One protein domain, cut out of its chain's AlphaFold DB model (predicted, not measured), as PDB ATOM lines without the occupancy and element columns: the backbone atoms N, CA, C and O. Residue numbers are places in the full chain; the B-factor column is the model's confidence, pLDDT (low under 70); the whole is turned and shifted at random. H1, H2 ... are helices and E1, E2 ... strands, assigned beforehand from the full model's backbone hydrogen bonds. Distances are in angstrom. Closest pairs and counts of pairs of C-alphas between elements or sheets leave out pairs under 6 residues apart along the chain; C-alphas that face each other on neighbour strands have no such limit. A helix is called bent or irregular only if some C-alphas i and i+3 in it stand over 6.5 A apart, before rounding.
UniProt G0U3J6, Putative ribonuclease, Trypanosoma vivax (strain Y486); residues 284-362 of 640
ATOM      1  N   ASP A 284      -8.506 -46.606  40.005       68.94
ATOM      2  CA  ASP A 284      -7.384 -46.952  40.887       68.94
ATOM      3  C   ASP A 284      -6.651 -45.696  41.382       68.94
ATOM      4  O   ASP A 284      -6.315 -45.611  42.564       68.94
ATOM      5  N   PHE A 285      -6.462 -44.686  40.523       74.31
ATOM      6  CA  PHE A 285      -5.856 -43.411  40.913       74.31
ATOM      7  C   PHE A 285      -6.689 -42.656  41.951       74.31
ATOM      8  O   PHE A 285      -6.118 -42.142  42.911       74.31
ATOM      9  N   CYS A 286      -8.018 -42.620  41.811       74.31
ATOM     10  CA  CYS A 286      -8.890 -42.018  42.823       74.31
ATOM     11  C   CYS A 286      -8.755 -42.733  44.177       74.31
ATOM     12  O   CYS A 286      -8.557 -42.079  45.198       74.31
ATOM     13  N   LEU A 287      -8.764 -44.071  44.185       79.19
ATOM     14  CA  LEU A 287      -8.589 -44.859  45.412       79.19
ATOM     15  C   LEU A 287      -7.214 -44.633  46.061       79.19
ATOM     16  O   LEU A 287      -7.110 -44.554  47.285       79.19
ATOM     17  N   GLN A 288      -6.152 -44.509  45.264       82.31
ATOM     18  CA  GLN A 288      -4.800 -44.222  45.756       82.31
ATOM     19  C   GLN A 288      -4.669 -42.786  46.297       82.31
ATOM     20  O   GLN A 288      -3.987 -42.566  47.300       82.31
ATOM     21  N   LEU A 289      -5.342 -41.803  45.684       84.00
ATOM     22  CA  LEU A 289      -5.375 -40.419  46.177       84.00
ATOM     23  C   LEU A 289      -6.165 -40.307  47.486       84.00
ATOM     24  O   LEU A 289      -5.764 -39.552  48.378       84.00
ATOM     25  N   ASP A 290      -7.228 -41.101  47.640       84.31
ATOM     26  CA  ASP A 290      -7.964 -41.236  48.898       84.31
ATOM     27  C   ASP A 290      -7.088 -41.852  49.996       84.31
ATOM     28  O   ASP A 290      -7.085 -41.362  51.127       84.31
ATOM     29  N   GLN A 291      -6.287 -42.875  49.674       87.38
ATOM     30  CA  GLN A 291      -5.315 -43.458  50.610       87.38
ATOM     31  C   GLN A 291      -4.265 -42.435  51.056       87.38
ATOM     32  O   GLN A 291      -3.982 -42.339  52.251       87.38
ATOM     33  N   LEU A 292      -3.730 -41.629  50.132       89.56
ATOM     34  CA  LEU A 292      -2.804 -40.544  50.466       89.56
ATOM     35  C   LEU A 292      -3.458 -39.536  51.423       89.56
ATOM     36  O   LEU A 292      -2.865 -39.159  52.434       89.56
ATOM     37  N   LYS A 293      -4.704 -39.138  51.153       89.12
ATOM     38  CA  LYS A 293      -5.455 -38.188  51.988       89.12
ATOM     39  C   LYS A 293      -5.755 -38.748  53.383       89.12
ATOM     40  O   LYS A 293      -5.603 -38.036  54.378       89.12
ATOM     41  N   GLN A 294      -6.126 -40.026  53.471       90.38
ATOM     42  CA  GLN A 294      -6.332 -40.739  54.738       90.38
ATOM     43  C   GLN A 294      -5.031 -40.860  55.537       90.38
ATOM     44  O   GLN A 294      -5.026 -40.613  56.747       90.38
ATOM     45  N   TRP A 295      -3.919 -41.176  54.870       93.69
ATOM     46  CA  TRP A 295      -2.603 -41.224  55.498       93.69
ATOM     47  C   TRP A 295      -2.214 -39.859  56.078       93.69
ATOM     48  O   TRP A 295      -1.894 -39.786  57.265       93.69
ATOM     49  N   ILE A 296      -2.357 -38.768  55.310       89.88
ATOM     50  CA  ILE A 296      -2.110 -37.398  55.799       89.88
ATOM     51  C   ILE A 296      -2.945 -37.117  57.059       89.88
ATOM     52  O   ILE A 296      -2.415 -36.619  58.055       89.88
ATOM     53  N   ALA A 297      -4.234 -37.469  57.055       88.56
ATOM     54  CA  ALA A 297      -5.130 -37.243  58.192       88.56
ATOM     55  C   ALA A 297      -4.719 -38.013  59.464       88.56
ATOM     56  O   ALA A 297      -4.963 -37.527  60.573       88.56
ATOM     57  N   SER A 298      -4.071 -39.173  59.311       90.44
ATOM     58  CA  SER A 298      -3.613 -40.037  60.412       90.44
ATOM     59  C   SER A 298      -2.346 -39.537  61.130       90.44
ATOM     60  O   SER A 298      -2.022 -40.012  62.224       90.44
ATOM     61  N   ILE A 299      -1.639 -38.555  60.558       90.12
ATOM     62  CA  ILE A 299      -0.384 -38.025  61.106       90.12
ATOM     63  C   ILE A 299      -0.640 -37.313  62.443       90.12
ATOM     64  O   ILE A 299      -1.310 -36.283  62.513       90.12
ATOM     65  N   GLN A 300      -0.024 -37.828  63.510       87.81
ATOM     66  CA  GLN A 300      -0.180 -37.322  64.883       87.81
ATOM     67  C   GLN A 300       0.459 -35.939  65.113       87.81
ATOM     68  O   GLN A 300       0.086 -35.228  66.042       87.81
ATOM     69  N   LYS A 301       1.435 -35.538  64.284       86.31
ATOM     70  CA  LYS A 301       2.141 -34.250  64.400       86.31
ATOM     71  C   LYS A 301       1.356 -33.132  63.685       86.31
ATOM     72  O   LYS A 301       1.353 -33.120  62.452       86.31
ATOM     73  N   PRO A 302       0.771 -32.146  64.400       83.62
ATOM     74  CA  PRO A 302      -0.139 -31.158  63.806       83.62
ATOM     75  C   PRO A 302       0.514 -30.309  62.711       83.62
ATOM     76  O   PRO A 302      -0.075 -30.126  61.651       83.62
ATOM     77  N   ASN A 303       1.753 -29.862  62.940       83.69
ATOM     78  CA  ASN A 303       2.485 -28.997  62.010       83.69
ATOM     79  C   ASN A 303       2.762 -29.694  60.666       83.69
ATOM     80  O   ASN A 303       2.622 -29.085  59.612       83.69
ATOM     81  N   VAL A 304       3.111 -30.987  60.703       83.94
ATOM     82  CA  VAL A 304       3.385 -31.792  59.498       83.94
ATOM     83  C   VAL A 304       2.087 -32.098  58.755       83.94
ATOM     84  O   VAL A 304       2.014 -31.931  57.541       83.94
ATOM     85  N   ARG A 305       1.035 -32.485  59.489       87.94
ATOM     86  CA  ARG A 305      -0.293 -32.751  58.924       87.94
ATOM     87  C   ARG A 305      -0.858 -31.530  58.201       87.94
ATOM     88  O   ARG A 305      -1.330 -31.649  57.079       87.94
ATOM     89  N   GLN A 306      -0.811 -30.361  58.836       84.38
ATOM     90  CA  GLN A 306      -1.380 -29.137  58.274       84.38
ATOM     91  C   GLN A 306      -0.611 -28.662  57.036       84.38
ATOM     92  O   GLN A 306      -1.225 -28.203  56.078       84.38
ATOM     93  N   GLN A 307       0.711 -28.849  57.020       84.88
ATOM     94  CA  GLN A 307       1.533 -28.580  55.844       84.88
ATOM     95  C   GLN A 307       1.214 -29.520  54.673       84.88
ATOM     96  O   GLN A 307       1.046 -29.051  53.552       84.88
ATOM     97  N   LEU A 308       1.099 -30.830  54.912       86.44
ATOM     98  CA  LEU A 308       0.768 -31.793  53.854       86.44
ATOM     99  C   LEU A 308      -0.661 -31.616  53.325       86.44
ATOM    100  O   LEU A 308      -0.879 -31.793  52.133       86.44
ATOM    101  N   LEU A 309      -1.614 -31.223  54.177       87.44
ATOM    102  CA  LEU A 309      -2.967 -30.863  53.736       87.44
ATOM    103  C   LEU A 309      -2.961 -29.635  52.821       87.44
ATOM    104  O   LEU A 309      -3.672 -29.638  51.825       87.44
ATOM    105  N   TYR A 310      -2.153 -28.617  53.134       86.69
ATOM    106  CA  TYR A 310      -2.007 -27.434  52.280       86.69
ATOM    107  C   TYR A 310      -1.403 -27.784  50.912       86.69
ATOM    108  O   TYR A 310      -1.844 -27.266  49.898       86.69
ATOM    109  N   LEU A 311      -0.424 -28.693  50.879       86.50
ATOM    110  CA  LEU A 311       0.232 -29.124  49.640       86.50
ATOM    111  C   LEU A 311      -0.557 -30.184  48.856       86.50
ATOM    112  O   LEU A 311      -0.155 -30.525  47.748       86.50
ATOM    113  N   TYR A 312      -1.635 -30.743  49.413       89.25
ATOM    114  CA  TYR A 312      -2.335 -31.875  48.801       89.25
ATOM    115  C   TYR A 312      -2.892 -31.531  47.420       89.25
ATOM    116  O   TYR A 312      -2.684 -32.306  46.496       89.25
ATOM    117  N   GLU A 313      -3.541 -30.374  47.266       85.56
ATOM    118  CA  GLU A 313      -4.120 -29.950  45.982       85.56
ATOM    119  C   GLU A 313      -3.033 -29.770  44.910       85.56
ATOM    120  O   GLU A 313      -3.197 -30.211  43.772       85.56
ATOM    121  N   ASP A 314      -1.876 -29.216  45.287       86.62
ATOM    122  CA  ASP A 314      -0.734 -29.052  44.383       86.62
ATOM    123  C   ASP A 314      -0.110 -30.404  43.999       86.62
ATOM    124  O   ASP A 314       0.253 -30.625  42.839       86.62
ATOM    125  N   ILE A 315       0.012 -31.330  44.959       86.81
ATOM    126  CA  ILE A 315       0.518 -32.690  44.722       86.81
ATOM    127  C   ILE A 315      -0.456 -33.467  43.831       86.81
ATOM    128  O   ILE A 315      -0.014 -34.117  42.887       86.81
ATOM    129  N   GLU A 316      -1.760 -33.383  44.092       87.44
ATOM    130  CA  GLU A 316      -2.820 -34.010  43.298       87.44
ATOM    131  C   GLU A 316      -2.802 -33.491  41.857       87.44
ATOM    132  O   GLU A 316      -2.711 -34.276  40.910       87.44
ATOM    133  N   HIS A 317      -2.786 -32.169  41.679       84.12
ATOM    134  CA  HIS A 317      -2.701 -31.550  40.361       84.12
ATOM    135  C   HIS A 317      -1.427 -31.983  39.618       84.12
ATOM    136  O   HIS A 317      -1.470 -32.347  38.438       84.12
ATOM    137  N   PHE A 318      -0.280 -32.006  40.301       85.75
ATOM    138  CA  PHE A 318       0.976 -32.460  39.705       85.75
ATOM    139  C   PHE A 318       0.936 -33.951  39.336       85.75
ATOM    140  O   PHE A 318       1.375 -34.335  38.253       85.75
ATOM    141  N   VAL A 319       0.349 -34.801  40.179       83.56
ATOM    142  CA  VAL A 319       0.138 -36.232  39.914       83.56
ATOM    143  C   VAL A 319      -0.637 -36.475  38.620       83.56
ATOM    144  O   VAL A 319      -0.229 -37.335  37.823       83.56
ATOM    145  N   LEU A 320      -1.700 -35.700  38.404       78.38
ATOM    146  CA  LEU A 320      -2.625 -35.841  37.280       78.38
ATOM    147  C   LEU A 320      -2.105 -35.232  35.971       78.38
ATOM    148  O   LEU A 320      -2.462 -35.720  34.897       78.38
ATOM    149  N   HIS A 321      -1.268 -34.192  36.034       78.69
ATOM    150  CA  HIS A 321      -0.933 -33.384  34.853       78.69
ATOM    151  C   HIS A 321       0.556 -33.334  34.480       78.69
ATOM    152  O   HIS A 321       0.873 -32.923  33.361       78.69
ATOM    153  N   ALA A 322       1.471 -33.766  35.356       77.19
ATOM    154  CA  ALA A 322       2.909 -33.712  35.081       77.19
ATOM    155  C   ALA A 322       3.338 -34.652  33.944       77.19
ATOM    156  O   ALA A 322       2.960 -35.830  33.893       77.19
ATOM    157  N   LYS A 323       4.207 -34.151  33.064       77.25
ATOM    158  CA  LYS A 323       4.861 -34.937  32.009       77.25
ATOM    159  C   LYS A 323       6.037 -35.729  32.577       77.25
ATOM    160  O   LYS A 323       6.654 -35.344  33.563       77.25
ATOM    161  N   VAL A 324       6.392 -36.840  31.931       76.25
ATOM    162  CA  VAL A 324       7.574 -37.633  32.312       76.25
ATOM    163  C   VAL A 324       8.837 -36.763  32.263       76.25
ATOM    164  O   VAL A 324       9.091 -36.094  31.264       76.25
ATOM    165  N   GLY A 325       9.628 -36.793  33.336       73.50
ATOM    166  CA  GLY A 325      10.826 -35.970  33.523       73.50
ATOM    167  C   GLY A 325      10.562 -34.598  34.152       73.50
ATOM    168  O   GLY A 325      11.508 -33.935  34.574       73.50
ATOM    169  N   GLU A 326       9.300 -34.178  34.265       81.25
ATOM    170  CA  GLU A 326       8.926 -32.934  34.936       81.25
ATOM    171  C   GLU A 326       9.125 -33.063  36.452       81.25
ATOM    172  O   GLU A 326       8.860 -34.113  37.050       81.25
ATOM    173  N   THR A 327       9.646 -32.003  37.074       86.00
ATOM    174  CA  THR A 327       9.974 -31.957  38.504       86.00
ATOM    175  C   THR A 327       9.392 -30.697  39.121       86.00
ATOM    176  O   THR A 327       9.643 -29.603  38.622       86.00
ATOM    177  N   SER A 328       8.680 -30.856  40.233       84.88
ATOM    178  CA  SER A 328       8.145 -29.748  41.025       84.88
ATOM    179  C   SER A 328       8.789 -29.699  42.405       84.88
ATOM    180  O   SER A 328       9.155 -30.729  42.981       84.88
ATOM    181  N   VAL A 329       8.947 -28.482  42.924       85.19
ATOM    182  CA  VAL A 329       9.535 -28.224  44.242       85.19
ATOM    183  C   VAL A 329       8.421 -28.126  45.276       85.19
ATOM    184  O   VAL A 329       7.601 -27.216  45.216       85.19
ATOM    185  N   PHE A 330       8.430 -29.033  46.246       81.06
ATOM    186  CA  PHE A 330       7.528 -29.048  47.391       81.06
ATOM    187  C   PHE A 330       8.348 -28.864  48.668       81.06
ATOM    188  O   PHE A 330       9.126 -29.731  49.070       81.06
ATOM    189  N   THR A 331       8.205 -27.709  49.314       76.69
ATOM    190  CA  THR A 331       8.958 -27.379  50.529       76.69
ATOM    191  C   THR A 331       8.432 -28.191  51.717       76.69
ATOM    192  O   THR A 331       7.388 -27.872  52.280       76.69
ATOM    193  N   LEU A 332       9.180 -29.229  52.118       72.69
ATOM    194  CA  LEU A 332       8.843 -30.176  53.200       72.69
ATOM    195  C   LEU A 332       9.842 -30.122  54.391       72.69
ATOM    196  O   LEU A 332      10.409 -31.145  54.772       72.69
ATOM    197  N   PRO A 333      10.088 -28.949  55.011       64.75
ATOM    198  CA  PRO A 333      11.135 -28.722  56.015       64.75
ATOM    199  C   PRO A 333      10.992 -29.551  57.298       64.75
ATOM    200  O   PRO A 333      11.963 -29.695  58.034       64.75
ATOM    201  N   TYR A 334       9.803 -30.093  57.577       69.00
ATOM    202  CA  TYR A 334       9.511 -30.860  58.793       69.00
ATOM    203  C   TYR A 334       9.279 -32.358  58.537       69.00
ATOM    204  O   TYR A 334       8.914 -33.087  59.465       69.00
ATOM    205  N   LEU A 335       9.467 -32.825  57.297       76.88
ATOM    206  CA  LEU A 335       9.253 -34.218  56.916       76.88
ATOM    207  C   LEU A 335      10.570 -35.001  56.999       76.88
ATOM    208  O   LEU A 335      11.472 -34.828  56.185       76.88
ATOM    209  N   TYR A 336      10.666 -35.886  57.988       78.38
ATOM    210  CA  TYR A 336      11.816 -36.770  58.197       78.38
ATOM    211  C   TYR A 336      11.376 -38.238  58.130       78.38
ATOM    212  O   TYR A 336      10.181 -38.544  58.185       78.38
ATOM    213  N   ALA A 337      12.334 -39.165  58.042       77.38
ATOM    214  CA  ALA A 337      12.045 -40.591  58.201       77.38
ATOM    215  C   ALA A 337      11.376 -40.846  59.577       77.38
ATOM    216  O   ALA A 337      11.824 -40.266  60.571       77.38
ATOM    217  N   PRO A 338      10.306 -41.666  59.670       83.06
ATOM    218  CA  PRO A 338       9.784 -42.590  58.653       83.06
ATOM    219  C   PRO A 338       8.736 -42.003  57.686       83.06
ATOM    220  O   PRO A 338       8.567 -42.546  56.600       83.06
ATOM    221  N   LEU A 339       8.094 -40.876  58.020       83.88
ATOM    222  CA  LEU A 339       6.992 -40.288  57.232       83.88
ATOM    223  C   LEU A 339       7.393 -39.940  55.791       83.88
ATOM    224  O   LEU A 339       6.577 -40.027  54.881       83.88
ATOM    225  N   PHE A 340       8.656 -39.565  55.579       85.38
ATOM    226  CA  PHE A 340       9.194 -39.329  54.239       85.38
ATOM    227  C   PHE A 340       9.121 -40.583  53.349       85.38
ATOM    228  O   PHE A 340       8.709 -40.498  52.197       85.38
ATOM    229  N   ASN A 341       9.486 -41.747  53.894       84.69
ATOM    230  CA  ASN A 341       9.491 -43.006  53.147       84.69
ATOM    231  C   ASN A 341       8.064 -43.481  52.851       84.69
ATOM    232  O   ASN A 341       7.815 -44.062  51.800       84.69
ATOM    233  N   GLU A 342       7.129 -43.223  53.767       88.44
ATOM    234  CA  GLU A 342       5.707 -43.520  53.572       88.44
ATOM    235  C   GLU A 342       5.098 -42.641  52.472       88.44
ATOM    236  O   GLU A 342       4.404 -43.161  51.600       88.44
ATOM    237  N   LEU A 343       5.419 -41.340  52.451       87.25
ATOM    238  CA  LEU A 343       4.998 -40.437  51.379       87.25
ATOM    239  C   LEU A 343       5.554 -40.874  50.020       87.25
ATOM    240  O   LEU A 343       4.795 -40.945  49.055       87.25
ATOM    241  N   ASP A 344       6.853 -41.183  49.937       86.06
ATOM    242  CA  ASP A 344       7.452 -41.689  48.696       86.06
ATOM    243  C   ASP A 344       6.742 -42.975  48.258       86.06
ATOM    244  O   ASP A 344       6.252 -43.050  47.134       86.06
ATOM    245  N   SER A 345       6.550 -43.936  49.167       85.88
ATOM    246  CA  SER A 345       5.850 -45.192  48.873       85.88
ATOM    247  C   SER A 345       4.408 -45.007  48.389       85.88
ATOM    248  O   SER A 345       3.960 -45.790  47.554       85.88
ATOM    249  N   LEU A 346       3.672 -44.017  48.902       88.06
ATOM    250  CA  LEU A 346       2.303 -43.703  48.466       88.06
ATOM    251  C   LEU A 346       2.265 -42.974  47.119       88.06
ATOM    252  O   LEU A 346       1.256 -43.034  46.421       88.06
ATOM    253  N   LEU A 347       3.354 -42.305  46.739       86.44
ATOM    254  CA  LEU A 347       3.470 -41.575  45.478       86.44
ATOM    255  C   LEU A 347       4.065 -42.423  44.335       86.44
ATOM    256  O   LEU A 347       3.755 -42.175  43.166       86.44
ATOM    257  N   GLN A 348       4.825 -43.478  44.643       83.06
ATOM    258  CA  GLN A 348       5.364 -44.428  43.655       83.06
ATOM    259  C   GLN A 348       4.311 -45.010  42.684       83.06
ATOM    260  O   GLN A 348       4.599 -45.054  41.484       83.06
ATOM    261  N   PRO A 349       3.086 -45.398  43.110       79.44
ATOM    262  CA  PRO A 349       2.047 -45.900  42.201       79.44
ATOM    263  C   PRO A 349       1.634 -44.900  41.113       79.44
ATOM    264  O   PRO A 349       1.271 -45.296  40.008       79.44
ATOM    265  N   PHE A 350       1.775 -43.600  41.379       79.38
ATOM    266  CA  PHE A 350       1.541 -42.532  40.407       79.38
ATOM    267  C   PHE A 350       2.720 -42.309  39.453       79.38
ATOM    268  O   PHE A 350       2.714 -41.362  38.660       79.38
ATOM    269  N   GLY A 351       3.753 -43.151  39.524       80.06
ATOM    270  CA  GLY A 351       5.014 -42.950  38.824       80.06
ATOM    271  C   GLY A 351       5.776 -41.735  39.340       80.06
ATOM    272  O   GLY A 351       6.514 -41.126  38.572       80.06
ATOM    273  N   MET A 352       5.571 -41.343  40.598       84.62
ATOM    274  CA  MET A 352       6.282 -40.230  41.221       84.62
ATOM    275  C   MET A 352       7.423 -40.744  42.093       84.62
ATOM    276  O   MET A 352       7.319 -41.795  42.715       84.62
ATOM    277  N   CYS A 353       8.510 -39.985  42.153       84.38
ATOM    278  CA  CYS A 353       9.603 -40.221  43.086       84.38
ATOM    279  C   CYS A 353       9.864 -38.954  43.886       84.38
ATOM    280  O   CYS A 353      10.027 -37.875  43.308       84.38
ATOM    281  N   VAL A 354       9.914 -39.099  45.207       83.69
ATOM    282  CA  VAL A 354      10.188 -38.007  46.134       83.69
ATOM    283  C   VAL A 354      11.659 -38.056  46.532       83.69
ATOM    284  O   VAL A 354      12.140 -39.022  47.125       83.69
ATOM    285  N   LYS A 355      12.404 -36.991  46.233       81.00
ATOM    286  CA  LYS A 355      13.791 -36.810  46.681       81.00
ATOM    287  C   LYS A 355      13.926 -35.471  47.383       81.00
ATOM    288  O   LYS A 355      13.881 -34.426  46.742       81.00
ATOM    289  N   GLN A 356      14.152 -35.501  48.696       75.88
ATOM    290  CA  GLN A 356      14.237 -34.300  49.536       75.88
ATOM    291  C   GLN A 356      12.985 -33.409  49.393       75.88
ATOM    292  O   GLN A 356      11.938 -33.744  49.927       75.88
ATOM    293  N   GLN A 357      13.089 -32.292  48.671       78.44
ATOM    294  CA  GLN A 357      12.001 -31.336  48.424       78.44
ATOM    295  C   GLN A 357      11.474 -31.388  46.981       78.44
ATOM    296  O   GLN A 357      10.776 -30.481  46.545       78.44
ATOM    297  N   PHE A 358      11.857 -32.400  46.205       81.81
ATOM    298  CA  PHE A 358      11.498 -32.521  44.797       81.81
ATOM    299  C   PHE A 358      10.625 -33.750  44.580       81.81
ATOM    300  O   PHE A 358      10.949 -34.834  45.067       81.81
ATOM    301  N   ILE A 359       9.547 -33.579  43.819       86.94
ATOM    302  CA  ILE A 359       8.736 -34.682  43.302       86.94
ATOM    303  C   ILE A 359       8.919 -34.702  41.786       86.94
ATOM    304  O   ILE A 359       8.659 -33.701  41.115       86.94
ATOM    305  N   THR A 360       9.383 -35.831  41.255       85.81
ATOM    306  CA  THR A 360       9.657 -36.018  39.822       85.81
ATOM    307  C   THR A 360       8.768 -37.113  39.246       85.81
ATOM    308  O   THR A 360       8.648 -38.189  39.841       85.81
ATOM    309  N   LYS A 361       8.192 -36.872  38.063       83.69
ATOM    310  CA  LYS A 361       7.440 -37.885  37.308       83.69
ATOM    311  C   LYS A 361       8.406 -38.809  36.562       83.69
ATOM    312  O   LYS A 361       9.039 -38.412  35.583       83.69
ATOM    313  N   ASN A 362       8.498 -40.059  36.994       78.38
ATOM    314  CA  ASN A 362       9.349 -41.078  36.394       78.38
ATOM    315  C   ASN A 362       8.640 -41.834  35.260       78.38
ATOM    316  O   ASN A 362       7.435 -42.080  35.278       78.38
TER     317      ASN A 362
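AT A GLANCE: This is residues 284 to 362 of the 640 residues of the protein "Putative ribonuclease" of Trypanosoma vivax (strain Y486) (UniProt G0U3J6). A small sheet of three strands has the arm H2b of a bent helix over one face, H3 along its edge strand E2, and its other face bare; H1 lies beyond the helices, away from the sheet, and packs on H3 and H2a. The printed part has 79 residues with three named helices and three named strands, in the order H1, H2, E1, H3, E2, E3. The sheet, in order E1, E3, E2, is antiparallel; the class is mostly helix. The whole is compact, with a radius of gyration of the C-alphas of 11.6 A, spanning 33 by 25 by 20 A.

IN THESE COORDINATES: H1, residues 284 to 298, starts at C-alpha (-7.384, -46.952, 40.887) and is 21.1 A long. H2, residues 302 to 321, was assigned as one helix by its hydrogen bonds but is bent, with C-alphas 310 and 313 7.1 A apart; its arms are H2a, residues 302 to 310, and H2b, residues 313 to 321. E1 is residues 327 to 329. H3, residues 339 to 350, 17.8 A, is only just irregular: C-alphas 346 and 349 are 6.6 A apart. E2 is residues 352 to 355; E3, residues 358 to 361, ends at C-alpha (7.440, -37.885, 37.308).

HOW THE PARTS SIT: H1 and H2a form a helical hairpin, touching through residues 293 to 297 of H1 alone, closest at the C-alphas of Ile 296 and Arg 305, 5.9 A. H1 touches H3, closest at the C-alphas of Leu 292 and Leu 346, 6.3 A, at a shallow tilt of 12 degrees, opposite ways. H2b and H3 are on the same face of the sheet, two layers, helices on one sheet face. E1, H3 and E2 make a split strand-helix-strand unit, E3 between its strands, with a right-handed crossover. Between the antiparallel neighbour strands E1 and E3, N 328 and O 359 are within hydrogen-bond range at 3.0 A; in the hairpin of E2 and E3, N 353 and O 360 are within hydrogen-bond range at 2.9 A. Every O i to N i+4 pair is within range in H1, H2a and H2b, and 6 of 8 in H3.

THE WHOLE: The C-alphas farthest apart, of Gln 300 and Val 324, are 33.5 A apart. The printed part has no cut, and no link is long. The model's pLDDT is under 70 at residues 284, 333 and 334.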